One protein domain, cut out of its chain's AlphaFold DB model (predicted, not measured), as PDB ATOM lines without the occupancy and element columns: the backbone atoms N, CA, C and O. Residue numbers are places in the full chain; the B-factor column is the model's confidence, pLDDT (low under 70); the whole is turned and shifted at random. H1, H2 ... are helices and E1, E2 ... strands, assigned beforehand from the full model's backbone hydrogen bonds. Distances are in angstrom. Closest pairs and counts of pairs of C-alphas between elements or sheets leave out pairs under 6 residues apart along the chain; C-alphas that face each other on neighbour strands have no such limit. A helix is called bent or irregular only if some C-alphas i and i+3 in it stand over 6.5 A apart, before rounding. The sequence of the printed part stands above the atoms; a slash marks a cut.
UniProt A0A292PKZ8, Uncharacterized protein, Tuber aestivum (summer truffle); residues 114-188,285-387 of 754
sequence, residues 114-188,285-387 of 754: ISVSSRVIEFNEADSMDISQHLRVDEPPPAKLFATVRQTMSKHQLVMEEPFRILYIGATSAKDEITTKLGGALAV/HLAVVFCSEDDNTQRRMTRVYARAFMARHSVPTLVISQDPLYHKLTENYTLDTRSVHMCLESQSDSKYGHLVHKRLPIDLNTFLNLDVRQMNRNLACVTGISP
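What this domain is: This is residues 114 to 188 and 285 to 387 of the 754 residues of an uncharacterized protein of Tuber aestivum (summer truffle) (UniProt A0A292PKZ8). Two sheets make two halves: a strongly twisted antiparallel sheet of E1, E2, E6 and E7, with helix H1 over it where E2 begins, and a small parallel sheet of E3, E4 and E5 between H2 on one face and H3 on the other. H5 packs beside the far end of E2 and on the end of H2, and the short H4 packs on H2 near the strand E5. The printed part has 178 residues, with five named helices and seven named strands in the order E1 H1 E2 E3 H2 E4 H3 E5 E6 E7 H4 H5; its class is mixed, helices and strands. The sheets run E1 E2 E6 E7 and E3 E4 E5. The whole is compact, with a radius of gyration of the C-alphas of 16.8 A and spans of 53 by 40 by 28 A.

How they stand to each other: The larger sheet has E1, residues 114 to 122, and E7, residues 354 to 360, as edge strands, with E2, residues 145 to 154, and E6, residues 341 to 347, as inner strands; from edge to edge the strands' lines turn by 95 degrees. E1 and E2 are antiparallel at 156 degrees, with N 116 and O 151 within hydrogen-bond range at 2.9 A. E2 and E6 are antiparallel at 129 degrees, with N 148 and O 343 at 2.9 A. E6 and E7 form a hairpin, with N 344 and O 358 at 2.8 A. H1, residues 125 to 135, is on this sheet at a height of 9.6 A, making two layers, helix and sheet; on the local plane it runs slantwise to E2 at 37 degrees, and its closest C-alphas to E2 are those of Ser 128 and Leu 145, 5.4 A apart. H5, residues 372 to 383, is at this sheet's level, its closest C-alphas to E2 being those of Met 153 and Asn 378, 4.1 A apart. In the other sheet E4, residues 286 to 291, is the inner strand, parallel to E3, residues 164 to 169, with N 288 and O 167 at 2.8 A, and to E5, residues 317 to 321, with N 289 and O 318 at 2.8 A. H2, residues 172 to 186, and H3, residues 297 to 312, lie over E4 on opposite faces, three layers in all, at heights of 7.5 A and 9.5 A. H3 runs along the strands, at 22 degrees to E4 on the local plane; E4, H3 and E5 form a strand-helix-strand unit, two parallel neighbours joined through a helix, with a right-handed crossover. H2 touches H5 with residues 181 to 186 alone, about perpendicular at 85 degrees, the closest C-alphas being those of Ala 185 and Val 372, 4.6 A apart. H4, residues 364 to 368, touches H2, with the C-alphas of Lys 181 and Leu 368 closest at 6.4 A, and only grazes both sheets. H1 and H3 touch no helix. Every O i to N i+4 pair is within hydrogen-bond range in H1, H3, H4 and H5; in H2, 9 of 11 are.

Where its parts are: E1 begins at C-alpha 114, (29.716, -30.458, -60.203), and runs 24.0 A. H1 is 14.9 A long, E2 28.9 A and E3 16.3 A. H2, 20.9 A, is irregular: C-alphas 173 and 176 are 7.6 A apart. E4 is 16.2 A long, H3 22.6 A, E6 18.9 A and E7 16.0 A, with E5 before E6 and H4 after E7 shorter. H5 runs 16.0 A to C-alpha 383 at (26.276, -43.708, -54.509).

The domain as a whole: The C-alphas of Pro 140 and Glu 161 are the two farthest apart, at 53.4 A. Residues 189 to 284 are not printed, and C-alphas 188 and 285 are 17.6 A apart across the cut. The link from E5 to E6, residues 322 to 340, is long. The mean pLDDT of the printed part is 87.2; residues 136 to 143, 330 to 331, 349 to 353 and 386 to 387 are under 70.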
ATOM      1  N   ILE A 114      29.035 -31.710 -60.515       89.00
ATOM      2  CA  ILE A 114      29.716 -30.458 -60.203       89.00
ATOM      3  C   ILE A 114      30.597 -30.631 -58.967       89.00
ATOM      4  O   ILE A 114      30.138 -31.093 -57.924       89.00
ATOM      5  N   SER A 115      31.879 -30.284 -59.076       90.31
ATOM      6  CA  SER A 115      32.792 -30.258 -57.931       90.31
ATOM      7  C   SER A 115      32.818 -28.857 -57.342       90.31
ATOM      8  O   SER A 115      33.200 -27.906 -58.019       90.31
ATOM      9  N   VAL A 116      32.443 -28.748 -56.073       90.56
ATOM     10  CA  VAL A 116      32.344 -27.481 -55.350       90.56
ATOM     11  C   VAL A 116      33.322 -27.447 -54.183       90.56
ATOM     12  O   VAL A 116      33.730 -28.484 -53.646       90.56
ATOM     13  N   SER A 117      33.720 -26.240 -53.795       90.94
ATOM     14  CA  SER A 117      34.591 -26.002 -52.649       90.94
ATOM     15  C   SER A 117      34.180 -24.732 -51.924       90.94
ATOM     16  O   SER A 117      33.936 -23.725 -52.578       90.94
ATOM     17  N   SER A 118      34.163 -24.770 -50.595       91.19
ATOM     18  CA  SER A 118      33.907 -23.604 -49.749       91.19
ATOM     19  C   SER A 118      35.040 -23.434 -48.745       91.19
ATOM     20  O   SER A 118      35.548 -24.419 -48.200       91.19
ATOM     21  N   ARG A 119      35.491 -22.195 -48.532       90.19
ATOM     22  CA  ARG A 119      36.559 -21.885 -47.576       90.19
ATOM     23  C   ARG A 119      35.959 -21.760 -46.182       90.19
ATOM     24  O   ARG A 119      35.076 -20.941 -45.978       90.19
ATOM     25  N   VAL A 120      36.482 -22.536 -45.234       89.62
ATOM     26  CA  VAL A 120      35.989 -22.558 -43.847       89.62
ATOM     27  C   VAL A 120      36.933 -21.824 -42.906       89.62
ATOM     28  O   VAL A 120      36.483 -21.117 -42.013       89.62
ATOM     29  N   ILE A 121      38.248 -21.967 -43.103       90.31
ATOM     30  CA  ILE A 121      39.250 -21.342 -42.229       90.31
ATOM     31  C   ILE A 121      40.352 -20.720 -43.069       90.31
ATOM     32  O   ILE A 121      40.861 -21.332 -44.009       90.31
ATOM     33  N   GLU A 122      40.751 -19.515 -42.690       90.81
ATOM     34  CA  GLU A 122      41.976 -18.876 -43.147       90.81
ATOM     35  C   GLU A 122      42.977 -18.876 -41.992       90.81
ATOM     36  O   GLU A 122      42.708 -18.305 -40.936       90.81
ATOM     37  N   PHE A 123      44.108 -19.558 -42.169       89.81
ATOM     38  CA  PHE A 123      45.104 -19.674 -41.109       89.81
ATOM     39  C   PHE A 123      45.948 -18.402 -41.039       89.81
ATOM     40  O   PHE A 123      46.312 -17.819 -42.065       89.81
ATOM     41  N   ASN A 124      46.295 -17.988 -39.820       89.06
ATOM     42  CA  ASN A 124      47.277 -16.926 -39.629       89.06
ATOM     43  C   ASN A 124      48.688 -17.424 -40.015       89.06
ATOM     44  O   ASN A 124      48.892 -18.598 -40.341       89.06
ATOM     45  N   GLU A 125      49.674 -16.530 -40.002       85.75
ATOM     46  CA  GLU A 125      51.051 -16.865 -40.387       85.75
ATOM     47  C   GLU A 125      51.685 -17.909 -39.450       85.75
ATOM     48  O   GLU A 125      52.350 -18.831 -39.920       85.75
ATOM     49  N   ALA A 126      51.438 -17.819 -38.139       86.06
ATOM     50  CA  ALA A 126      51.980 -18.755 -37.154       86.06
ATOM     51  C   ALA A 126      51.415 -20.175 -37.331       86.06
ATOM     52  O   ALA A 126      52.181 -21.135 -37.397       86.06
ATOM     53  N   ASP A 127      50.097 -20.295 -37.495       87.62
ATOM     54  CA  ASP A 127      49.404 -21.559 -37.744       87.62
ATOM     55  C   ASP A 127      49.798 -22.135 -39.105       87.62
ATOM     56  O   ASP A 127      50.039 -23.332 -39.232       87.62
ATOM     57  N   SER A 128      49.930 -21.282 -40.127       87.12
ATOM     58  CA  SER A 128      50.389 -21.710 -41.451       87.12
ATOM     59  C   SER A 128      51.802 -22.291 -41.384       87.12
ATOM     60  O   SER A 128      52.064 -23.336 -41.981       87.12
ATOM     61  N   MET A 129      52.705 -21.662 -40.621       84.00
ATOM     62  CA  MET A 129      54.051 -22.184 -40.389       84.00
ATOM     63  C   MET A 129      54.021 -23.520 -39.641       84.00
ATOM     64  O   MET A 129      54.650 -24.470 -40.109       84.00
ATOM     65  N   ASP A 130      53.274 -23.633 -38.542       86.06
ATOM     66  CA  ASP A 130      53.149 -24.883 -37.777       86.06
ATOM     67  C   ASP A 130      52.609 -26.034 -38.643       86.06
ATOM     68  O   ASP A 130      53.217 -27.104 -38.744       86.06
ATOM     69  N   ILE A 131      51.515 -25.799 -39.367       86.81
ATOM     70  CA  ILE A 131      50.908 -26.792 -40.261       86.81
ATOM     71  C   ILE A 131      51.881 -27.160 -41.395       86.81
ATOM     72  O   ILE A 131      52.025 -28.339 -41.732       86.81
ATOM     73  N   SER A 132      52.602 -26.187 -41.963       83.88
ATOM     74  CA  SER A 132      53.565 -26.436 -43.046       83.88
ATOM     75  C   SER A 132      54.733 -27.337 -42.621       83.88
ATOM     76  O   SER A 132      55.140 -28.206 -43.398       83.88
ATOM     77  N   GLN A 133      55.209 -27.217 -41.372       80.88
ATOM     78  CA  GLN A 133      56.241 -28.103 -40.817       80.88
ATOM     79  C   GLN A 133      55.776 -29.564 -40.805       80.88
ATOM     80  O   GLN A 133      56.546 -30.477 -41.115       80.88
ATOM     81  N   HIS A 134      54.496 -29.790 -40.505       78.06
ATOM     82  CA  HIS A 134      53.892 -31.120 -40.488       78.06
ATOM     83  C   HIS A 134      53.567 -31.654 -41.895       78.06
ATOM     84  O   HIS A 134      53.621 -32.867 -42.113       78.06
ATOM     85  N   LEU A 135      53.269 -30.773 -42.857       75.38
ATOM     86  CA  LEU A 135      52.994 -31.127 -44.255       75.38
ATOM     87  C   LEU A 135      54.245 -31.540 -45.048       75.38
ATOM     88  O   LEU A 135      54.102 -32.199 -46.076       75.38
ATOM     89  N   ARG A 136      55.454 -31.201 -44.571       66.88
ATOM     90  CA  ARG A 136      56.733 -31.438 -45.274       66.88
ATOM     91  C   ARG A 136      56.746 -30.853 -46.697       66.88
ATOM     92  O   ARG A 136      57.259 -31.490 -47.614       66.88
ATOM     93  N   VAL A 137      56.139 -29.677 -46.876       64.56
ATOM     94  CA  VAL A 137      56.147 -28.946 -48.156       64.56
ATOM     95  C   VAL A 137      57.575 -28.488 -48.471       64.56
ATOM     96  O   VAL A 137      58.326 -28.157 -47.553       64.56
ATOM     97  N   ASP A 138      57.944 -28.481 -49.754       60.09
ATOM     98  CA  ASP A 138      59.232 -27.961 -50.223       60.09
ATOM     99  C   ASP A 138      59.421 -26.485 -49.819       60.09
ATOM    100  O   ASP A 138      58.467 -25.706 -49.790       60.09
ATOM    101  N   GLU A 139      60.657 -26.088 -49.499       55.97
ATOM    102  CA  GLU A 139      60.973 -24.693 -49.170       55.97
ATOM    103  C   GLU A 139      60.900 -23.788 -50.419       55.97
ATOM    104  O   GLU A 139      61.426 -24.159 -51.473       55.97
ATOM    105  N   PRO A 140      60.346 -22.562 -50.312       64.19
ATOM    106  CA  PRO A 140      59.784 -21.943 -49.110       64.19
ATOM    107  C   PRO A 140      58.338 -22.395 -48.813       64.19
ATOM    108  O   PRO A 140      57.554 -22.596 -49.742       64.19
ATOM    109  N   PRO A 141      57.953 -22.501 -47.524       65.44
ATOM    110  CA  PRO A 141      56.591 -22.849 -47.140       65.44
ATOM    111  C   PRO A 141      55.588 -21.811 -47.674       65.44
ATOM    112  O   PRO A 141      55.920 -20.628 -47.795       65.44
ATOM    113  N   PRO A 142      54.352 -22.232 -47.994       69.19
ATOM    114  CA  PRO A 142      53.342 -21.329 -48.522       69.19
ATOM    115  C   PRO A 142      53.042 -20.218 -47.514       69.19
ATOM    116  O   PRO A 142      52.734 -20.488 -46.356       69.19
ATOM    117  N   ALA A 143      53.079 -18.966 -47.980       69.00
ATOM    118  CA  ALA A 143      52.866 -17.785 -47.141       69.00
ATOM    119  C   ALA A 143      51.470 -17.735 -46.493       69.00
ATOM    120  O   ALA A 143      51.270 -17.038 -45.503       69.00
ATOM    121  N   LYS A 144      50.493 -18.451 -47.064       84.19
ATOM    122  CA  LYS A 144      49.112 -18.467 -46.585       84.19
ATOM    123  C   LYS A 144      48.453 -19.814 -46.852       84.19
ATOM    124  O   LYS A 144      48.315 -20.220 -48.012       84.19
ATOM    125  N   LEU A 145      48.034 -20.481 -45.780       89.25
ATOM    126  CA  LEU A 145      47.230 -21.695 -45.831       89.25
ATOM    127  C   LEU A 145      45.767 -21.389 -45.508       89.25
ATOM    128  O   LEU A 145      45.444 -20.481 -44.743       89.25
ATOM    129  N   PHE A 146      44.869 -22.183 -46.070       90.38
ATOM    130  CA  PHE A 146      43.450 -22.165 -45.733       90.38
ATOM    131  C   PHE A 146      42.885 -23.584 -45.774       90.38
ATOM    132  O   PHE A 146      43.388 -24.456 -46.486       90.38
ATOM    133  N   ALA A 147      41.844 -23.817 -44.977       92.38
ATOM    134  CA  ALA A 147      41.076 -25.050 -44.991       92.38
ATOM    135  C   ALA A 147      39.802 -24.852 -45.814       92.38
ATOM    136  O   ALA A 147      39.040 -23.904 -45.589       92.38
ATOM    137  N   THR A 148      39.559 -25.760 -46.752       92.94
ATOM    138  CA  THR A 148      38.337 -25.791 -47.558       92.94
ATOM    139  C   THR A 148      37.585 -27.096 -47.343       92.94
ATOM    140  O   THR A 148      38.195 -28.151 -47.178       92.94
ATOM    141  N   VAL A 149      36.256 -27.040 -47.367       95.00
ATOM    142  CA  VAL A 149      35.419 -28.230 -47.558       95.00
ATOM    143  C   VAL A 149      35.250 -28.419 -49.055       95.00
ATOM    144  O   VAL A 149      34.988 -27.451 -49.771       95.00
ATOM    145  N   ARG A 150      35.370 -29.654 -49.540       93.69
ATOM    146  CA  ARG A 150      35.117 -30.003 -50.941       93.69
ATOM    147  C   ARG A 150      34.173 -31.186 -51.034       93.69
ATOM    148  O   ARG A 150      34.240 -32.112 -50.229       93.69
ATOM    149  N   GLN A 151      33.323 -31.162 -52.052       94.44
ATOM    150  CA  GLN A 151      32.456 -32.279 -52.408       94.44
ATOM    151  C   GLN A 151      32.118 -32.245 -53.899       94.44
ATOM    152  O   GLN A 151      32.277 -31.222 -54.563       94.44
ATOM    153  N   THR A 152      31.648 -33.370 -54.437       93.31
ATOM    154  CA  THR A 152      31.085 -33.423 -55.792       93.31
ATOM    155  C   THR A 152      29.607 -33.767 -55.722       93.31
ATOM    156  O   THR A 152      29.232 -34.756 -55.103       93.31
ATOM    157  N   MET A 153      28.763 -32.968 -56.358       92.44
ATOM    158  CA  MET A 153      27.308 -33.105 -56.330       92.44
ATOM    159  C   MET A 153      26.793 -33.509 -57.707       92.44
ATOM    160  O   MET A 153      27.362 -33.105 -58.719       92.44
ATOM    161  N   SER A 154      25.721 -34.292 -57.769       90.94
ATOM    162  CA  SER A 154      24.996 -34.543 -59.016       90.94
ATOM    163  C   SER A 154      24.094 -33.360 -59.353       90.94
ATOM    164  O   SER A 154      23.777 -32.538 -58.496       90.94
ATOM    165  N   LYS A 155      23.646 -33.260 -60.603       85.81
ATOM    166  CA  LYS A 155      22.629 -32.283 -61.009       85.81
ATOM    167  C   LYS A 155      21.263 -32.601 -60.396       85.81
ATOM    168  O   LYS A 155      20.586 -31.708 -59.904       85.81
ATOM    169  N   HIS A 156      20.892 -33.879 -60.396       84.56
ATOM    170  CA  HIS A 156      19.615 -34.357 -59.870       84.56
ATOM    171  C   HIS A 156      19.753 -34.820 -58.420       84.56
ATOM    172  O   HIS A 156      20.836 -35.222 -57.991       84.56
ATOM    173  N   GLN A 157      18.648 -34.779 -57.683       86.25
ATOM    174  CA  GLN A 157      18.567 -35.308 -56.325       86.25
ATOM    175  C   GLN A 157      18.596 -36.846 -56.306       86.25
ATOM    176  O   GLN A 157      18.414 -37.513 -57.330       86.25
ATOM    177  N   LEU A 158      18.851 -37.397 -55.121       86.88
ATOM    178  CA  LEU A 158      18.811 -38.827 -54.835       86.88
ATOM    179  C   LEU A 158      17.362 -39.324 -54.912       86.88
ATOM    180  O   LEU A 158      16.502 -38.828 -54.190       86.88
ATOM    181  N   VAL A 159      17.107 -40.332 -55.746       82.62
ATOM    182  CA  VAL A 159      15.796 -40.994 -55.855       82.62
ATOM    183  C   VAL A 159      15.957 -42.448 -55.441       82.62
ATOM    184  O   VAL A 159      16.777 -43.160 -56.013       82.62
ATOM    185  N   MET A 160      15.194 -42.888 -54.444       77.62
ATOM    186  CA  MET A 160      15.313 -44.230 -53.870       77.62
ATOM    187  C   MET A 160      14.032 -45.028 -54.064       77.62
ATOM    188  O   MET A 160      12.935 -44.519 -53.848       77.62
ATOM    189  N   GLU A 161      14.191 -46.297 -54.430       76.12
ATOM    190  CA  GLU A 161      13.098 -47.276 -54.505       76.12
ATOM    191  C   GLU A 161      13.073 -48.213 -53.287       76.12
ATOM    192  O   GLU A 161      12.040 -48.804 -52.978       76.12
ATOM    193  N   GLU A 162      14.204 -48.350 -52.589       82.00
ATOM    194  CA  GLU A 162      14.362 -49.177 -51.392       82.00
ATOM    195  C   GLU A 162      15.011 -48.377 -50.245       82.00
ATOM    196  O   GLU A 162      15.604 -47.322 -50.498       82.00
ATOM    197  N   PRO A 163      14.924 -48.861 -48.988       86.69
ATOM    198  CA  PRO A 163      15.488 -48.169 -47.836       86.69
ATOM    199  C   PRO A 163      16.970 -47.822 -48.007       86.69
ATOM    200  O   PRO A 163      17.769 -48.669 -48.423       86.69
ATOM    201  N   PHE A 164      17.371 -46.604 -47.636       90.31
ATOM    202  CA  PHE A 164      18.774 -46.200 -47.732       90.31
ATOM    203  C   PHE A 164      19.599 -46.893 -46.644       90.31
ATOM    204  O   PHE A 164      19.433 -46.615 -45.457       90.31
ATOM    205  N   ARG A 165      20.492 -47.806 -47.039       92.81
ATOM    206  CA  ARG A 165      21.313 -48.594 -46.114       92.81
ATOM    207  C   ARG A 165      22.638 -47.905 -45.817       92.81
ATOM    208  O   ARG A 165      23.431 -47.671 -46.730       92.81
ATOM    209  N   ILE A 166      22.905 -47.661 -44.541       95.44
ATOM    210  CA  ILE A 166      24.155 -47.091 -44.044       95.44
ATOM    211  C   ILE A 166      24.841 -48.098 -43.130       95.44
ATOM    212  O   ILE A 166      24.216 -48.657 -42.233       95.44
ATOM    213  N   LEU A 167      26.148 -48.278 -43.314       96.75
ATOM    214  CA  LEU A 167      26.993 -48.952 -42.332       96.75
ATOM    215  C   LEU A 167      27.804 -47.923 -41.549       96.75
ATOM    216  O   LEU A 167      28.691 -47.276 -42.101       96.75
ATOM    217  N   TYR A 168      27.541 -47.808 -40.256       97.12
ATOM    218  CA  TYR A 168      28.282 -46.959 -39.334       97.12
ATOM    219  C   TYR A 168      29.466 -47.712 -38.714       97.12
ATOM    220  O   TYR A 168      29.309 -48.814 -38.188       97.12
ATOM    221  N   ILE A 169      30.658 -47.119 -38.747       95.50
ATOM    222  CA  ILE A 169      31.908 -47.710 -38.255       95.50
ATOM    223  C   ILE A 169      32.609 -46.697 -37.344       95.50
ATOM    224  O   ILE A 169      33.025 -45.640 -37.810       95.50
ATOM    225  N   GLY A 170      32.824 -47.040 -36.074       91.69
ATOM    226  CA  GLY A 170      33.548 -46.191 -35.119       91.69
ATOM    227  C   GLY A 170      32.831 -46.056 -33.778       91.69
ATOM    228  O   GLY A 170      31.934 -46.838 -33.463       91.69
ATOM    229  N   ALA A 171      33.245 -45.076 -32.973       90.88
ATOM    230  CA  ALA A 171      32.583 -44.756 -31.709       90.88
ATOM    231  C   ALA A 171      31.130 -44.315 -31.947       90.88
ATOM    232  O   ALA A 171      30.862 -43.554 -32.870       90.88
ATOM    233  N   THR A 172      30.189 -44.769 -31.122       91.00
ATOM    234  CA  THR A 172      28.753 -44.488 -31.303       91.00
ATOM    235  C   THR A 172      28.311 -43.128 -30.761       91.00
ATOM    236  O   THR A 172      27.148 -42.789 -30.918       91.00
ATOM    237  N   SER A 173      29.211 -42.346 -30.155       92.00
ATOM    238  CA  SER A 173      28.894 -41.052 -29.532       92.00
ATOM    239  C   SER A 173      28.267 -40.045 -30.500       92.00
ATOM    240  O   SER A 173      27.325 -39.369 -30.123       92.00
ATOM    241  N   ALA A 174      28.750 -39.985 -31.744       93.00
ATOM    242  CA  ALA A 174      28.236 -39.080 -32.778       93.00
ATOM    243  C   ALA A 174      27.242 -39.750 -33.746       93.00
ATOM    244  O   ALA A 174      26.833 -39.149 -34.739       93.00
ATOM    245  N   LYS A 175      26.875 -41.019 -33.503       93.94
ATOM    246  CA  LYS A 175      26.069 -41.811 -34.443       93.94
ATOM    247  C   LYS A 175      24.726 -41.143 -34.715       93.94
ATOM    248  O   LYS A 175      24.343 -41.034 -35.878       93.94
ATOM    249  N   ASP A 176      24.027 -40.722 -33.667       92.44
ATOM    250  CA  ASP A 176      22.653 -40.227 -33.779       92.44
ATOM    251  C   ASP A 176      22.607 -38.865 -34.480       92.44
ATOM    252  O   ASP A 176      21.776 -38.662 -35.362       92.44
ATOM    253  N   GLU A 177      23.561 -37.976 -34.196       93.88
ATOM    254  CA  GLU A 177      23.703 -36.681 -34.877       93.88
ATOM    255  C   GLU A 177      24.011 -36.858 -36.371       93.88
ATOM    256  O   GLU A 177      23.341 -36.272 -37.225       93.88
ATOM    257  N   ILE A 178      24.971 -37.727 -36.711       96.12
ATOM    258  CA  ILE A 178      25.323 -38.022 -38.108       96.12
ATOM    259  C   ILE A 178      24.143 -38.667 -38.843       96.12
ATOM    260  O   ILE A 178      23.842 -38.312 -39.983       96.12
ATOM    261  N   THR A 179      23.462 -39.609 -38.190       93.25
ATOM    262  CA  THR A 179      22.300 -40.307 -38.750       93.25
ATOM    263  C   THR A 179      21.149 -39.336 -38.984       93.25
ATOM    264  O   THR A 179      20.566 -39.341 -40.062       93.25
ATOM    265  N   THR A 180      20.875 -38.442 -38.033       91.12
ATOM    266  CA  THR A 180      19.860 -37.387 -38.166       91.12
ATOM    267  C   THR A 180      20.193 -36.453 -39.323       91.12
ATOM    268  O   THR A 180      19.330 -36.145 -40.143       91.12
ATOM    269  N   LYS A 181      21.464 -36.056 -39.454       93.88
ATOM    270  CA  LYS A 181      21.933 -35.199 -40.544       93.88
ATOM    271  C   LYS A 181      21.733 -35.856 -41.912       93.88
ATOM    272  O   LYS A 181      21.191 -35.224 -42.818       93.88
ATOM    273  N   LEU A 182      22.117 -37.126 -42.051       93.25
ATOM    274  CA  LEU A 182      21.894 -37.902 -43.274       93.25
ATOM    275  C   LEU A 182      20.400 -38.097 -43.550       93.25
ATOM    276  O   LEU A 182      19.970 -37.849 -44.672       93.25
ATOM    277  N   GLY A 183      19.603 -38.436 -42.535       90.00
ATOM    278  CA  GLY A 183      18.146 -38.537 -42.637       90.00
ATOM    279  C   GLY A 183      17.506 -37.244 -43.147       90.00
ATOM    280  O   GLY A 183      16.675 -37.290 -44.048       90.00
ATOM    281  N   GLY A 184      17.974 -36.086 -42.672       88.19
ATOM    282  CA  GLY A 184      17.548 -34.776 -43.166       88.19
ATOM    283  C   GLY A 184      17.853 -34.546 -44.650       88.19
ATOM    284  O   GLY A 184      17.034 -33.960 -45.350       88.19
ATOM    285  N   ALA A 185      18.982 -35.044 -45.168       90.75
ATOM    286  CA  ALA A 185      19.241 -35.019 -46.612       90.75
ATOM    287  C   ALA A 185      18.348 -35.986 -47.392       90.75
ATOM    288  O   ALA A 185      17.938 -35.661 -48.503       90.75
ATOM    289  N   LEU A 186      18.038 -37.161 -46.845       88.12
ATOM    290  CA  LEU A 186      17.152 -38.129 -47.501       88.12
ATOM    291  C   LEU A 186      15.689 -37.657 -47.533       88.12
ATOM    292  O   LEU A 186      14.959 -38.029 -48.446       88.12
ATOM    293  N   ALA A 187      15.284 -36.823 -46.572       84.00
ATOM    294  CA  ALA A 187      13.951 -36.229 -46.484       84.00
ATOM    295  C   ALA A 187      13.750 -35.004 -47.397       84.00
ATOM    296  O   ALA A 187      12.648 -34.459 -47.452       84.00
ATOM    297  N   VAL A 188      14.786 -34.542 -48.112       81.75
ATOM    298  CA  VAL A 188      14.654 -33.411 -49.040       81.75
ATOM    299  C   VAL A 188      13.639 -33.777 -50.130       81.75
ATOM    300  O   VAL A 188      13.837 -34.778 -50.822       81.75
ATOM    301  N   HIS A 285      24.489 -48.837 -49.071       94.31
ATOM    302  CA  HIS A 285      24.724 -47.835 -50.116       94.31
ATOM    303  C   HIS A 285      25.881 -46.903 -49.749       94.31
ATOM    304  O   HIS A 285      26.596 -46.427 -50.628       94.31
ATOM    305  N   LEU A 286      26.074 -46.647 -48.451       96.06
ATOM    306  CA  LEU A 286      27.125 -45.784 -47.925       96.06
ATOM    307  C   LEU A 286      27.706 -46.369 -46.637       96.06
ATOM    308  O   LEU A 286      26.972 -46.800 -45.749       96.06
ATOM    309  N   ALA A 287      29.025 -46.321 -46.494       97.00
ATOM    310  CA  ALA A 287      29.681 -46.578 -45.221       97.00
ATOM    311  C   ALA A 287      30.177 -45.272 -44.594       97.00
ATOM    312  O   ALA A 287      30.902 -44.501 -45.224       97.00
ATOM    313  N   VAL A 288      29.823 -45.037 -43.336       97.56
ATOM    314  CA  VAL A 288      30.260 -43.881 -42.556       97.56
ATOM    315  C   VAL A 288      31.326 -44.332 -41.572       97.56
ATOM    316  O   VAL A 288      31.096 -45.218 -40.753       97.56
ATOM    317  N   VAL A 289      32.502 -43.716 -41.643       96.00
ATOM    318  CA  VAL A 289      33.626 -44.018 -40.765       96.00
ATOM    319  C   VAL A 289      33.898 -42.836 -39.851       96.00
ATOM    320  O   VAL A 289      34.465 -41.835 -40.287       96.00
ATOM    321  N   PHE A 290      33.558 -42.988 -38.576       95.69
ATOM    322  CA  PHE A 290      33.792 -41.987 -37.548       95.69
ATOM    323  C   PHE A 290      35.131 -42.213 -36.831       95.69
ATOM    324  O   PHE A 290      35.467 -43.331 -36.419       95.69
ATOM    325  N   CYS A 291      35.918 -41.145 -36.709       92.75
ATOM    326  CA  CYS A 291      37.243 -41.140 -36.101       92.75
ATOM    327  C   CYS A 291      37.246 -40.260 -34.847       92.75
ATOM    328  O   CYS A 291      37.274 -39.038 -34.957       92.75
ATOM    329  N   SER A 292      37.247 -40.888 -33.673       90.00
ATOM    330  CA  SER A 292      37.362 -40.239 -32.367       90.00
ATOM    331  C   SER A 292      38.820 -40.196 -31.901       90.00
ATOM    332  O   SER A 292      39.632 -41.063 -32.249       90.00
ATOM    333  N   GLU A 293      39.170 -39.192 -31.098       81.62
ATOM    334  CA  GLU A 293      40.503 -39.099 -30.491       81.62
ATOM    335  C   GLU A 293      40.750 -40.220 -29.469       81.62
ATOM    336  O   GLU A 293      41.859 -40.760 -29.395       81.62
ATOM    337  N   ASP A 294      39.688 -40.656 -28.786       83.81
ATOM    338  CA  ASP A 294      39.696 -41.709 -27.764       83.81
ATOM    339  C   ASP A 294      39.681 -43.130 -28.356       83.81
ATOM    340  O   ASP A 294      39.451 -44.133 -27.664       83.81
ATOM    341  N   ASP A 295      39.909 -43.258 -29.665       83.56
ATOM    342  CA  ASP A 295      39.916 -44.557 -30.313       83.56
ATOM    343  C   ASP A 295      41.141 -45.380 -29.939       83.56
ATOM    344  O   ASP A 295      42.282 -45.116 -30.344       83.56
ATOM    345  N   ASN A 296      40.855 -46.466 -29.221       87.44
ATOM    346  CA  ASN A 296      41.812 -47.513 -28.918       87.44
ATOM    347  C   ASN A 296      42.308 -48.223 -30.192       87.44
ATOM    348  O   ASN A 296      41.735 -48.122 -31.283       87.44
ATOM    349  N   THR A 297      43.382 -48.995 -30.042       87.31
ATOM    350  CA  THR A 297      43.996 -49.743 -31.147       87.31
ATOM    351  C   THR A 297      42.999 -50.666 -31.851       87.31
ATOM    352  O   THR A 297      42.981 -50.708 -33.075       87.31
ATOM    353  N   GLN A 298      42.112 -51.339 -31.113       87.88
ATOM    354  CA  GLN A 298      41.086 -52.226 -31.677       87.88
ATOM    355  C   GLN A 298      40.089 -51.494 -32.589       87.88
ATOM    356  O   GLN A 298      39.770 -51.989 -33.672       87.88
ATOM    357  N   ARG A 299      39.629 -50.297 -32.211       87.75
ATOM    358  CA  ARG A 299      38.725 -49.478 -33.036       87.75
ATOM    359  C   ARG A 299      39.425 -48.951 -34.280       87.75
ATOM    360  O   ARG A 299      38.854 -49.017 -35.367       87.75
ATOM    361  N   ARG A 300      40.685 -48.519 -34.155       87.69
ATOM    362  CA  ARG A 300      41.511 -48.127 -35.311       87.69
ATOM    363  C   ARG A 300      41.667 -49.288 -36.297       87.69
ATOM    364  O   ARG A 300      41.408 -49.109 -37.484       87.69
ATOM    365  N   MET A 301      41.984 -50.490 -35.808       88.75
ATOM    366  CA  MET A 301      42.049 -51.701 -36.639       88.75
ATOM    367  C   MET A 301      40.702 -52.032 -37.283       88.75
ATOM    368  O   MET A 301      40.646 -52.339 -38.472       88.75
ATOM    369  N   THR A 302      39.614 -51.928 -36.520       92.25
ATOM    370  CA  THR A 302      38.256 -52.165 -37.020       92.25
ATOM    371  C   THR A 302      37.937 -51.238 -38.189       92.25
ATOM    372  O   THR A 302      37.478 -51.714 -39.223       92.25
ATOM    373  N   ARG A 303      38.267 -49.941 -38.093       91.25
ATOM    374  CA  ARG A 303      38.116 -49.004 -39.217       91.25
ATOM    375  C   ARG A 303      38.911 -49.426 -40.444       91.25
ATOM    376  O   ARG A 303      38.382 -49.360 -41.547       91.25
ATOM    377  N   VAL A 304      40.168 -49.832 -40.267       89.88
ATOM    378  CA  VAL A 304      41.038 -50.246 -41.380       89.88
ATOM    379  C   VAL A 304      40.442 -51.455 -42.103       89.88
ATOM    380  O   VAL A 304      40.257 -51.410 -43.321       89.88
ATOM    381  N   TYR A 305      40.069 -52.503 -41.367       92.50
ATOM    382  CA  TYR A 305      39.485 -53.707 -41.960       92.50
ATOM    383  C   TYR A 305      38.100 -53.455 -42.562       92.50
ATOM    384  O   TYR A 305      37.813 -53.959 -43.646       92.50
ATOM    385  N   ALA A 306      37.266 -52.644 -41.910       94.19
ATOM    386  CA  ALA A 306      35.958 -52.277 -42.436       94.19
ATOM    387  C   ALA A 306      36.077 -51.446 -43.721       94.19
ATOM    388  O   ALA A 306      35.418 -51.764 -44.705       94.19
ATOM    389  N   ARG A 307      36.985 -50.459 -43.780       92.00
ATOM    390  CA  ARG A 307      37.282 -49.709 -45.016       92.00
ATOM    391  C   ARG A 307      37.770 -50.628 -46.131       92.00
ATOM    392  O   ARG A 307      37.302 -50.505 -47.258       92.00
ATOM    393  N   ALA A 308      38.664 -51.569 -45.826       90.62
ATOM    394  CA  ALA A 308      39.136 -52.545 -46.805       90.62
ATOM    395  C   ALA A 308      38.000 -53.448 -47.317       90.62
ATOM    396  O   ALA A 308      37.964 -53.773 -48.504       90.62
ATOM    397  N   PHE A 309      37.055 -53.823 -46.447       93.88
ATOM    398  CA  PHE A 309      35.859 -54.572 -46.833       93.88
ATOM    399  C   PHE A 309      34.970 -53.737 -47.758       93.88
ATOM    400  O   PHE A 309      34.573 -54.224 -48.812       93.88
ATOM    401  N   MET A 310      34.691 -52.479 -47.408       93.81
ATOM    402  CA  MET A 310      33.854 -51.591 -48.225       93.81
ATOM    403  C   MET A 310      34.476 -51.339 -49.600       93.81
ATOM    404  O   MET A 310      33.814 -51.519 -50.620       93.81
ATOM    405  N   ALA A 311      35.775 -51.029 -49.637       90.75
ATOM    406  CA  ALA A 311      36.514 -50.814 -50.878       90.75
ATOM    407  C   ALA A 311      36.491 -52.053 -51.786       90.75
ATOM    408  O   ALA A 311      36.344 -51.929 -53.000       90.75
ATOM    409  N   ARG A 312      36.582 -53.259 -51.204       89.88
ATOM    410  CA  ARG A 312      36.503 -54.529 -51.940       89.88
ATOM    411  C   ARG A 312      35.159 -54.711 -52.656       89.88
ATOM    412  O   ARG A 312      35.142 -55.264 -53.749       89.88
ATOM    413  N   HIS A 313      34.069 -54.229 -52.064       91.12
ATOM    414  CA  HIS A 313      32.711 -54.317 -52.620       91.12
ATOM    415  C   HIS A 313      32.256 -53.045 -53.341       91.12
ATOM    416  O   HIS A 313      31.088 -52.926 -53.689       91.12
ATOM    417  N   SER A 314      33.170 -52.102 -53.599       90.94
ATOM    418  CA  SER A 314      32.866 -50.811 -54.237       90.94
ATOM    419  C   SER A 314      31.801 -49.984 -53.502       90.94
ATOM    420  O   SER A 314      31.099 -49.187 -54.120       90.94
ATOM    421  N   VAL A 315      31.696 -50.146 -52.180       93.88
ATOM    422  CA  VAL A 315      30.831 -49.310 -51.341       93.88
ATOM    423  C   VAL A 315      31.562 -47.995 -51.047       93.88
ATOM    424  O   VAL A 315      32.689 -48.032 -50.534       93.88
ATOM    425  N   PRO A 316      30.961 -46.829 -51.340       94.44
ATOM    426  CA  PRO A 316      31.581 -45.545 -51.051       94.44
ATOM    427  C   PRO A 316      31.689 -45.291 -49.544       94.44
ATOM    428  O   PRO A 316      30.861 -45.740 -48.749       94.44
ATOM    429  N   THR A 317      32.714 -44.529 -49.153       94.44
ATOM    430  CA  THR A 317      32.979 -44.206 -47.744       94.44
ATOM    431  C   THR A 317      32.948 -42.700 -47.496       94.44
ATOM    432  O   THR A 317      33.590 -41.926 -48.207       94.44
ATOM    433  N   LEU A 318      32.218 -42.289 -46.462       96.50
ATOM    434  CA  LEU A 318      32.265 -40.954 -45.874       96.50
ATOM    435  C   LEU A 318      33.072 -41.041 -44.581       96.50
ATOM    436  O   LEU A 318      32.761 -41.856 -43.714       96.50
ATOM    437  N   VAL A 319      34.128 -40.240 -44.452       96.19
ATOM    438  CA  VAL A 319      35.003 -40.274 -43.275       96.19
ATOM    439  C   VAL A 319      34.857 -38.981 -42.493       96.19
ATOM    440  O   VAL A 319      35.171 -37.914 -43.015       96.19
ATOM    441  N   ILE A 320      34.424 -39.110 -41.242       96.81
ATOM    442  CA  ILE A 320      34.160 -37.997 -40.333       96.81
ATOM    443  C   ILE A 320      35.125 -38.099 -39.149       96.81
ATOM    444  O   ILE A 320      35.267 -39.175 -38.567       96.81
ATOM    445  N   SER A 321      35.813 -37.016 -38.798       95.44
ATOM    446  CA  SER A 321      36.577 -36.915 -37.552       95.44
ATOM    447  C   SER A 321      35.765 -36.198 -36.480       95.44
ATOM    448  O   SER A 321      34.920 -35.366 -36.786       95.44
ATOM    449  N   GLN A 322      36.002 -36.529 -35.215       94.12
ATOM    450  CA  GLN A 322      35.388 -35.824 -34.093       94.12
ATOM    451  C   GLN A 322      35.832 -34.358 -34.076       94.12
ATOM    452  O   GLN A 322      34.992 -33.465 -34.095       94.12
ATOM    453  N   ASP A 323      37.146 -34.144 -34.150       92.69
ATOM    454  CA  ASP A 323      37.773 -32.826 -34.126       92.69
ATOM    455  C   ASP A 323      38.495 -32.518 -35.451       92.69
ATOM    456  O   ASP A 323      38.841 -33.441 -36.209       92.69
ATOM    457  N   PRO A 324      38.758 -31.236 -35.762       91.75
ATOM    458  CA  PRO A 324      39.544 -30.856 -36.928       91.75
ATOM    459  C   PRO A 324      40.994 -31.350 -36.844       91.75
ATOM    460  O   PRO A 324      41.700 -31.140 -35.860       91.75
ATOM    461  N   LEU A 325      41.482 -31.975 -37.918       89.38
ATOM    462  CA  LEU A 325      42.787 -32.655 -37.931       89.38
ATOM    463  C   LEU A 325      43.942 -31.815 -38.508       89.38
ATOM    464  O   LEU A 325      44.961 -32.377 -38.908       89.38
ATOM    465  N   TYR A 326      43.823 -30.483 -38.545       87.12
ATOM    466  CA  TYR A 326      44.799 -29.593 -39.200       87.12
ATOM    467  C   TYR A 326      46.226 -29.722 -38.648       87.12
ATOM    468  O   TYR A 326      47.181 -29.681 -39.418       87.12
ATOM    469  N   HIS A 327      46.365 -29.956 -37.341       82.06
ATOM    470  CA  HIS A 327      47.661 -30.111 -36.664       82.06
ATOM    471  C   HIS A 327      48.058 -31.587 -36.451       82.06
ATOM    472  O   HIS A 327      49.161 -31.890 -36.004       82.06
ATOM    473  N   LYS A 328      47.177 -32.542 -36.786       78.25
ATOM    474  CA  LYS A 328      47.388 -33.992 -36.594       78.25
ATOM    475  C   LYS A 328      47.538 -34.700 -37.942       78.25
ATOM    476  O   LYS A 328      46.802 -35.622 -38.286       78.25
ATOM    477  N   LEU A 329      48.539 -34.279 -38.714       74.81
ATOM    478  CA  LEU A 329      48.751 -34.727 -40.097       74.81
ATOM    479  C   LEU A 329      49.534 -36.044 -40.229       74.81
ATOM    480  O   LEU A 329      50.018 -36.362 -41.315       74.81
ATOM    481  N   THR A 330      49.680 -36.823 -39.161       65.94
ATOM    482  CA  THR A 330      50.449 -38.077 -39.180       65.94
ATOM    483  C   THR A 330      49.691 -39.232 -39.830       65.94
ATOM    484  O   THR A 330      50.311 -40.093 -40.452       65.94
ATOM    485  N   GLU A 331      48.360 -39.243 -39.735       69.88
ATOM    486  CA  GLU A 331      47.521 -40.261 -40.365       69.88
ATOM    487  C   GLU A 331      47.231 -39.880 -41.826       69.88
ATOM    488  O   GLU A 331      46.967 -38.717 -42.164       69.88
ATOM    489  N   ASN A 332      47.325 -40.867 -42.717       70.88
ATOM    490  CA  ASN A 332      46.955 -40.723 -44.118       70.88
ATOM    491  C   ASN A 332      45.608 -41.404 -44.333       70.88
ATOM    492  O   ASN A 332      45.463 -42.609 -44.128       70.88
ATOM    493  N   TYR A 333      44.627 -40.619 -44.760       78.31
ATOM    494  CA  TYR A 333      43.289 -41.103 -45.055       78.31
ATOM    495  C   TYR A 333      43.147 -41.282 -46.566       78.31
ATOM    496  O   TYR A 333      43.336 -40.339 -47.331       78.31
ATOM    497  N   THR A 334      42.802 -42.488 -47.010       79.44
ATOM    498  CA  THR A 334      42.392 -42.723 -48.401       79.44
ATOM    499  C   THR A 334      40.928 -42.327 -48.542       79.44
ATOM    500  O   THR A 334      40.041 -43.099 -48.176       79.44
ATOM    501  N   LEU A 335      40.689 -41.103 -49.006       86.88
ATOM    502  CA  LEU A 335      39.358 -40.511 -49.150       86.88
ATOM    503  C   LEU A 335      38.901 -40.555 -50.613       86.88
ATOM    504  O   LEU A 335      39.704 -40.312 -51.516       86.88
ATOM    505  N   ASP A 336      37.614 -40.830 -50.843       84.56
ATOM    506  CA  ASP A 336      36.987 -40.609 -52.152       84.56
ATOM    507  C   ASP A 336      36.877 -39.096 -52.382       84.56
ATOM    508  O   ASP A 336      36.257 -38.384 -51.594       84.56
ATOM    509  N   THR A 337      37.465 -38.601 -53.470       88.12
ATOM    510  CA  THR A 337      37.470 -37.173 -53.813       88.12
ATOM    511  C   THR A 337      36.083 -36.622 -54.141       88.12
ATOM    512  O   THR A 337      35.911 -35.406 -54.167       88.12
ATOM    513  N   ARG A 338      35.101 -37.485 -54.428       90.88
ATOM    514  CA  ARG A 338      33.705 -37.076 -54.639       90.88
ATOM    515  C   ARG A 338      32.955 -36.894 -53.324       90.88
ATOM    516  O   ARG A 338      32.045 -36.073 -53.264       90.88
ATOM    517  N   SER A 339      33.329 -37.659 -52.299       93.75
ATOM    518  CA  SER A 339      32.742 -37.587 -50.960       93.75
ATOM    519  C   SER A 339      33.107 -36.267 -50.285       93.75
ATOM    520  O   SER A 339      34.089 -35.623 -50.666       93.75
ATOM    521  N   VAL A 340      32.327 -35.855 -49.290       95.69
ATOM    522  CA  VAL A 340      32.632 -34.639 -48.533       95.69
ATOM    523  C   VAL A 340      33.912 -34.836 -47.723       95.69
ATOM    524  O   VAL A 340      34.047 -35.806 -46.976       95.69
ATOM    525  N   HIS A 341      34.867 -33.922 -47.883       95.31
ATOM    526  CA  HIS A 341      36.146 -33.958 -47.177       95.31
ATOM    527  C   HIS A 341      36.748 -32.559 -47.018       95.31
ATOM    528  O   HIS A 341      36.386 -31.622 -47.731       95.31
ATOM    529  N   MET A 342      37.711 -32.440 -46.107       94.44
ATOM    530  CA  MET A 342      38.487 -31.219 -45.900       94.44
ATOM    531  C   MET A 342      39.763 -31.245 -46.733       94.44
ATOM    532  O   MET A 342      40.378 -32.294 -46.937       94.44
ATOM    533  N   CYS A 343      40.197 -30.078 -47.191       91.44
ATOM    534  CA  CYS A 343      41.458 -29.875 -47.885       91.44
ATOM    535  C   CYS A 343      42.250 -28.757 -47.209       91.44
ATOM    536  O   CYS A 343      41.717 -27.688 -46.930       91.44
ATOM    537  N   LEU A 344      43.537 -29.008 -46.974       90.81
ATOM    538  CA  LEU A 344      44.516 -27.971 -46.673       90.81
ATOM    539  C   LEU A 344      45.081 -27.464 -47.990       90.81
ATOM    540  O   LEU A 344      45.692 -28.225 -48.748       90.81
ATOM    541  N   GLU A 345      44.861 -26.188 -48.262       89.94
ATOM    542  CA  GLU A 345      45.166 -25.563 -49.536       89.94
ATOM    543  C   GLU A 345      46.023 -24.310 -49.344       89.94
ATOM    544  O   GLU A 345      45.998 -23.657 -48.301       89.94
ATOM    545  N   SER A 346      46.802 -23.980 -50.369       88.00
ATOM    546  CA  SER A 346      47.527 -22.711 -50.466       88.00
ATOM    547  C   SER A 346      47.200 -22.011 -51.772       88.00
ATOM    548  O   SER A 346      46.748 -22.630 -52.741       88.00
ATOM    549  N   GLN A 347      47.439 -20.707 -51.814       81.75
ATOM    550  CA  GLN A 347      47.336 -19.958 -53.053       81.75
ATOM    551  C   GLN A 347      48.560 -20.277 -53.917       81.75
ATOM    552  O   GLN A 347      49.690 -20.097 -53.475       81.75
ATOM    553  N   SER A 348      48.334 -20.798 -55.125       70.06
ATOM    554  CA  SER A 348      49.402 -21.004 -56.103       70.06
ATOM    555  C   SER A 348      49.556 -19.752 -56.964       70.06
ATOM    556  O   SER A 348      48.555 -19.180 -57.389       70.06
ATOM    557  N   ASP A 349      50.798 -19.387 -57.292       63.28
ATOM    558  CA  ASP A 349      51.107 -18.361 -58.303       63.28
ATOM    559  C   ASP A 349      50.757 -18.813 -59.733       63.28
ATOM    560  O   ASP A 349      50.770 -18.024 -60.680       63.28
ATOM    561  N   SER A 350      50.446 -20.100 -59.924       55.56
ATOM    562  CA  SER A 350      50.020 -20.615 -61.218       55.56
ATOM    563  C   SER A 350      48.576 -20.208 -61.534       55.56
ATOM    564  O   SER A 350      47.699 -20.172 -60.673       55.56
ATOM    565  N   LYS A 351      48.302 -19.976 -62.820       48.62
ATOM    566  CA  LYS A 351      46.994 -19.596 -63.393       48.62
ATOM    567  C   LYS A 351      45.847 -20.603 -63.131       48.62
ATOM    568  O   LYS A 351      44.752 -20.400 -63.642       48.62
ATOM    569  N   TYR A 352      46.109 -21.687 -62.392       47.75
ATOM    570  CA  TYR A 352      45.262 -22.874 -62.223       47.75
ATOM    571  C   TYR A 352      44.625 -23.022 -60.827       47.75
ATOM    572  O   TYR A 352      44.009 -24.048 -60.546       47.75
ATOM    573  N   GLY A 353      44.696 -21.998 -59.974       64.25
ATOM    574  CA  GLY A 353      43.935 -21.956 -58.720       64.25
ATOM    575  C   GLY A 353      44.660 -22.552 -57.507       64.25
ATOM    576  O   GLY A 353      45.886 -22.602 -57.450       64.25
ATOM    577  N   HIS A 354      43.890 -22.923 -56.483       78.44
ATOM    578  CA  HIS A 354      44.393 -23.354 -55.174       78.44
ATOM    579  C   HIS A 354      45.158 -24.694 -55.241       78.44
ATOM    580  O   HIS A 354      44.676 -25.667 -55.822       78.44
ATOM    581  N   LEU A 355      46.343 -24.762 -54.618       85.12
ATOM    582  CA  LEU A 355      47.154 -25.981 -54.512       85.12
ATOM    583  C   LEU A 355      46.743 -26.780 -53.271       85.12
ATOM    584  O   LEU A 355      46.887 -26.284 -52.155       85.12
ATOM    585  N   VAL A 356      46.283 -28.021 -53.467       86.81
ATOM    586  CA  VAL A 356      45.905 -28.947 -52.386       86.81
ATOM    587  C   VAL A 356      47.136 -29.663 -51.841       86.81
ATOM    588  O   VAL A 356      47.715 -30.503 -52.526       86.81
ATOM    589  N   HIS A 357      47.486 -29.384 -50.587       85.56
ATOM    590  CA  HIS A 357      48.596 -30.032 -49.886       85.56
ATOM    591  C   HIS A 357      48.188 -31.360 -49.261       85.56
ATOM    592  O   HIS A 357      48.900 -32.356 -49.373       85.56
ATOM    593  N   LYS A 358      47.028 -31.396 -48.597       87.69
ATOM    594  CA  LYS A 358      46.555 -32.597 -47.900       87.69
ATOM    595  C   LYS A 358      45.034 -32.651 -47.836       87.69
ATOM    596  O   LYS A 358      44.381 -31.633 -47.642       87.69
ATOM    597  N   ARG A 359      44.486 -33.861 -47.976       90.12
ATOM    598  CA  ARG A 359      43.063 -34.159 -47.768       90.12
ATOM    599  C   ARG A 359      42.871 -34.792 -46.398       90.12
ATOM    600  O   ARG A 359      43.634 -35.683 -46.018       90.12
ATOM    601  N   LEU A 360      41.866 -34.322 -45.677       93.50
ATOM    602  CA  LEU A 360      41.535 -34.727 -44.319       93.50
ATOM    603  C   LEU A 360      40.052 -35.126 -44.249       93.50
ATOM    604  O   LEU A 360      39.251 -34.633 -45.046       93.50
ATOM    605  N   PRO A 361      39.675 -36.021 -43.321       95.06
ATOM    606  CA  PRO A 361      38.281 -36.230 -42.946       95.06
ATOM    607  C   PRO A 361      37.565 -34.908 -42.672       95.06
ATOM    608  O   PRO A 361      38.195 -33.945 -42.229       95.06
ATOM    609  N   ILE A 362      36.258 -34.874 -42.920       96.31
ATOM    610  CA  ILE A 362      35.434 -33.753 -42.468       96.31
ATOM    611  C   ILE A 362      35.228 -33.839 -40.960       96.31
ATOM    612  O   ILE A 362      34.924 -34.912 -40.450       96.31
ATOM    613  N   ASP A 363      35.432 -32.742 -40.237       95.38
ATOM    614  CA  ASP A 363      35.140 -32.721 -38.808       95.38
ATOM    615  C   ASP A 363      33.624 -32.710 -38.565       95.38
ATOM    616  O   ASP A 363      32.846 -32.238 -39.399       95.38
ATOM    617  N   LEU A 364      33.205 -33.254 -37.424       96.12
ATOM    618  CA  LEU A 364      31.799 -33.446 -37.092       96.12
ATOM    619  C   LEU A 364      31.024 -32.126 -37.132       96.12
ATOM    620  O   LEU A 364      29.957 -32.069 -37.736       96.12
ATOM    621  N   ASN A 365      31.579 -31.061 -36.555       95.12
ATOM    622  CA  ASN A 365      30.917 -29.763 -36.519       95.12
ATOM    623  C   ASN A 365      30.699 -29.204 -37.934       95.12
ATOM    624  O   ASN A 365      29.588 -28.809 -38.281       95.12
ATOM    625  N   THR A 366      31.722 -29.216 -38.788       95.38
ATOM    626  CA  THR A 366      31.580 -28.767 -40.179       95.38
ATOM    627  C   THR A 366      30.592 -29.641 -40.955       95.38
ATOM    628  O   THR A 366      29.773 -29.113 -41.707       95.38
ATOM    629  N   PHE A 367      30.600 -30.962 -40.740       96.94
ATOM    630  CA  PHE A 367      29.652 -31.891 -41.368       96.94
ATOM    631  C   PHE A 367      28.192 -31.589 -40.993       96.94
ATOM    632  O   PHE A 367      27.319 -31.540 -41.865       96.94
ATOM    633  N   LEU A 368      27.915 -31.340 -39.712       95.75
ATOM    634  CA  LEU A 368      26.567 -31.024 -39.231       95.75
ATOM    635  C   LEU A 368      26.042 -29.686 -39.774       95.75
ATOM    636  O   LEU A 368      24.828 -29.531 -39.917       95.75
ATOM    637  N   ASN A 369      26.929 -28.771 -40.171       95.00
ATOM    638  CA  ASN A 369      26.572 -27.463 -40.725       95.00
ATOM    639  C   ASN A 369      26.424 -27.431 -42.258       95.00
ATOM    640  O   ASN A 369      26.075 -26.387 -42.802       95.00
ATOM    641  N   LEU A 370      26.636 -28.542 -42.974       94.81
ATOM    642  CA  LEU A 370      26.445 -28.591 -44.435       94.81
ATOM    643  C   LEU A 370      24.981 -28.386 -44.838       94.81
ATOM    644  O   LEU A 370      24.072 -28.850 -44.147       94.81
ATOM    645  N   ASP A 371      24.716 -27.779 -45.990       93.44
ATOM    646  CA  ASP A 371      23.356 -27.763 -46.531       93.44
ATOM    647  C   ASP A 371      22.841 -29.170 -46.897       93.44
ATOM    648  O   ASP A 371      23.513 -29.958 -47.566       93.44
ATOM    649  N   VAL A 372      21.621 -29.494 -46.452       91.50
ATOM    650  CA  VAL A 372      21.032 -30.831 -46.628       91.50
ATOM    651  C   VAL A 372      20.632 -31.116 -48.077       91.50
ATOM    652  O   VAL A 372      20.689 -32.272 -48.497       91.50
ATOM    653  N   ARG A 373      20.289 -30.093 -48.875       91.25
ATOM    654  CA  ARG A 373      19.939 -30.254 -50.298       91.25
ATOM    655  C   ARG A 373      21.187 -30.533 -51.126       91.25
ATOM    656  O   ARG A 373      21.193 -31.431 -51.969       91.25
ATOM    657  N   GLN A 374      22.266 -29.812 -50.846       93.06
ATOM    658  CA  GLN A 374      23.572 -30.038 -51.461       93.06
ATOM    659  C   GLN A 374      24.166 -31.390 -51.041       93.06
ATOM    660  O   GLN A 374      24.685 -32.130 -51.879       93.06
ATOM    661  N   MET A 375      23.993 -31.783 -49.776       94.25
ATOM    662  CA  MET A 375      24.382 -33.110 -49.299       94.25
ATOM    663  C   MET A 375      23.574 -34.233 -49.965       94.25
ATOM    664  O   MET A 375      24.161 -35.237 -50.354       94.25
ATOM    665  N   ASN A 376      22.262 -34.074 -50.179       93.56
ATOM    666  CA  ASN A 376      21.454 -35.047 -50.930       93.56
ATOM    667  C   ASN A 376      22.027 -35.291 -52.341       93.56
ATOM    668  O   ASN A 376      22.223 -36.437 -52.752       93.56
ATOM    669  N   ARG A 377      22.388 -34.218 -53.054       92.88
ATOM    670  CA  ARG A 377      23.028 -34.305 -54.377       92.88
ATOM    671  C   ARG A 377      24.438 -34.896 -54.312       92.88
ATOM    672  O   ARG A 377      24.870 -35.575 -55.243       92.88
ATOM    673  N   ASN A 378      25.175 -34.689 -53.222       95.12
ATOM    674  CA  ASN A 378      26.427 -35.411 -52.997       95.12
ATOM    675  C   ASN A 378      26.189 -36.915 -52.816       95.12
ATOM    676  O   ASN A 378      26.874 -37.709 -53.456       95.12
ATOM    677  N   LEU A 379      25.194 -37.312 -52.019       94.31
ATOM    678  CA  LEU A 379      24.839 -38.719 -51.826       94.31
ATOM    679  C   LEU A 379      24.445 -39.381 -53.149       94.31
ATOM    680  O   LEU A 379      24.946 -40.464 -53.450       94.31
ATOM    681  N   ALA A 380      23.640 -38.717 -53.979       91.75
ATOM    682  CA  ALA A 380      23.308 -39.186 -55.325       91.75
ATOM    683  C   ALA A 380      24.555 -39.372 -56.208       91.75
ATOM    684  O   ALA A 380      24.726 -40.421 -56.831       91.75
ATOM    685  N   CYS A 381      25.480 -38.407 -56.204       92.62
ATOM    686  CA  CYS A 381      26.749 -38.513 -56.930       92.62
ATOM    687  C   CYS A 381      27.613 -39.683 -56.439       92.62
ATOM    688  O   CYS A 381      28.114 -40.482 -57.232       92.62
ATOM    689  N   VAL A 382      27.803 -39.788 -55.124       92.88
ATOM    690  CA  VAL A 382      28.730 -40.733 -54.499       92.88
ATOM    691  C   VAL A 382      28.228 -42.170 -54.629       92.88
ATOM    692  O   VAL A 382      29.024 -43.049 -54.974       92.88
ATOM    693  N   THR A 383      26.927 -42.390 -54.414       90.62
ATOM    694  CA  THR A 383      26.276 -43.708 -54.509       90.62
ATOM    695  C   THR A 383      25.925 -44.108 -55.943       90.62
ATOM    696  O   THR A 383      25.778 -45.294 -56.221       90.62
ATOM    697  N   GLY A 384      25.809 -43.144 -56.863       84.69
ATOM    698  CA  GLY A 384      25.361 -43.385 -58.238       84.69
ATOM    699  C   GLY A 384      23.861 -43.679 -58.355       84.69
ATOM    700  O   GLY A 384      23.405 -44.119 -59.410       84.69
ATOM    701  N   ILE A 385      23.098 -43.454 -57.285       80.62
ATOM    702  CA  ILE A 385      21.648 -43.624 -57.240       80.62
ATOM    703  C   ILE A 385      21.029 -42.291 -57.686       80.62
ATOM    704  O   ILE A 385      20.933 -41.330 -56.931       80.62
ATOM    705  N   SER A 386      20.683 -42.180 -58.960       69.94
ATOM    706  CA  SER A 386      20.059 -40.988 -59.545       69.94
ATOM    707  C   SER A 386      19.176 -41.442 -60.709       69.94
ATOM    708  O   SER A 386      19.488 -42.484 -61.301       69.94
ATOM    709  N   PRO A 387      18.076 -40.736 -61.041       59.81
ATOM    710  CA  PRO A 387      17.241 -41.111 -62.175       59.81
ATOM    711  C   PRO A 387      18.102 -41.234 -63.433       59.81
ATOM    712  O   PRO A 387      18.780 -40.289 -63.846       59.81
TER     713      PRO A 387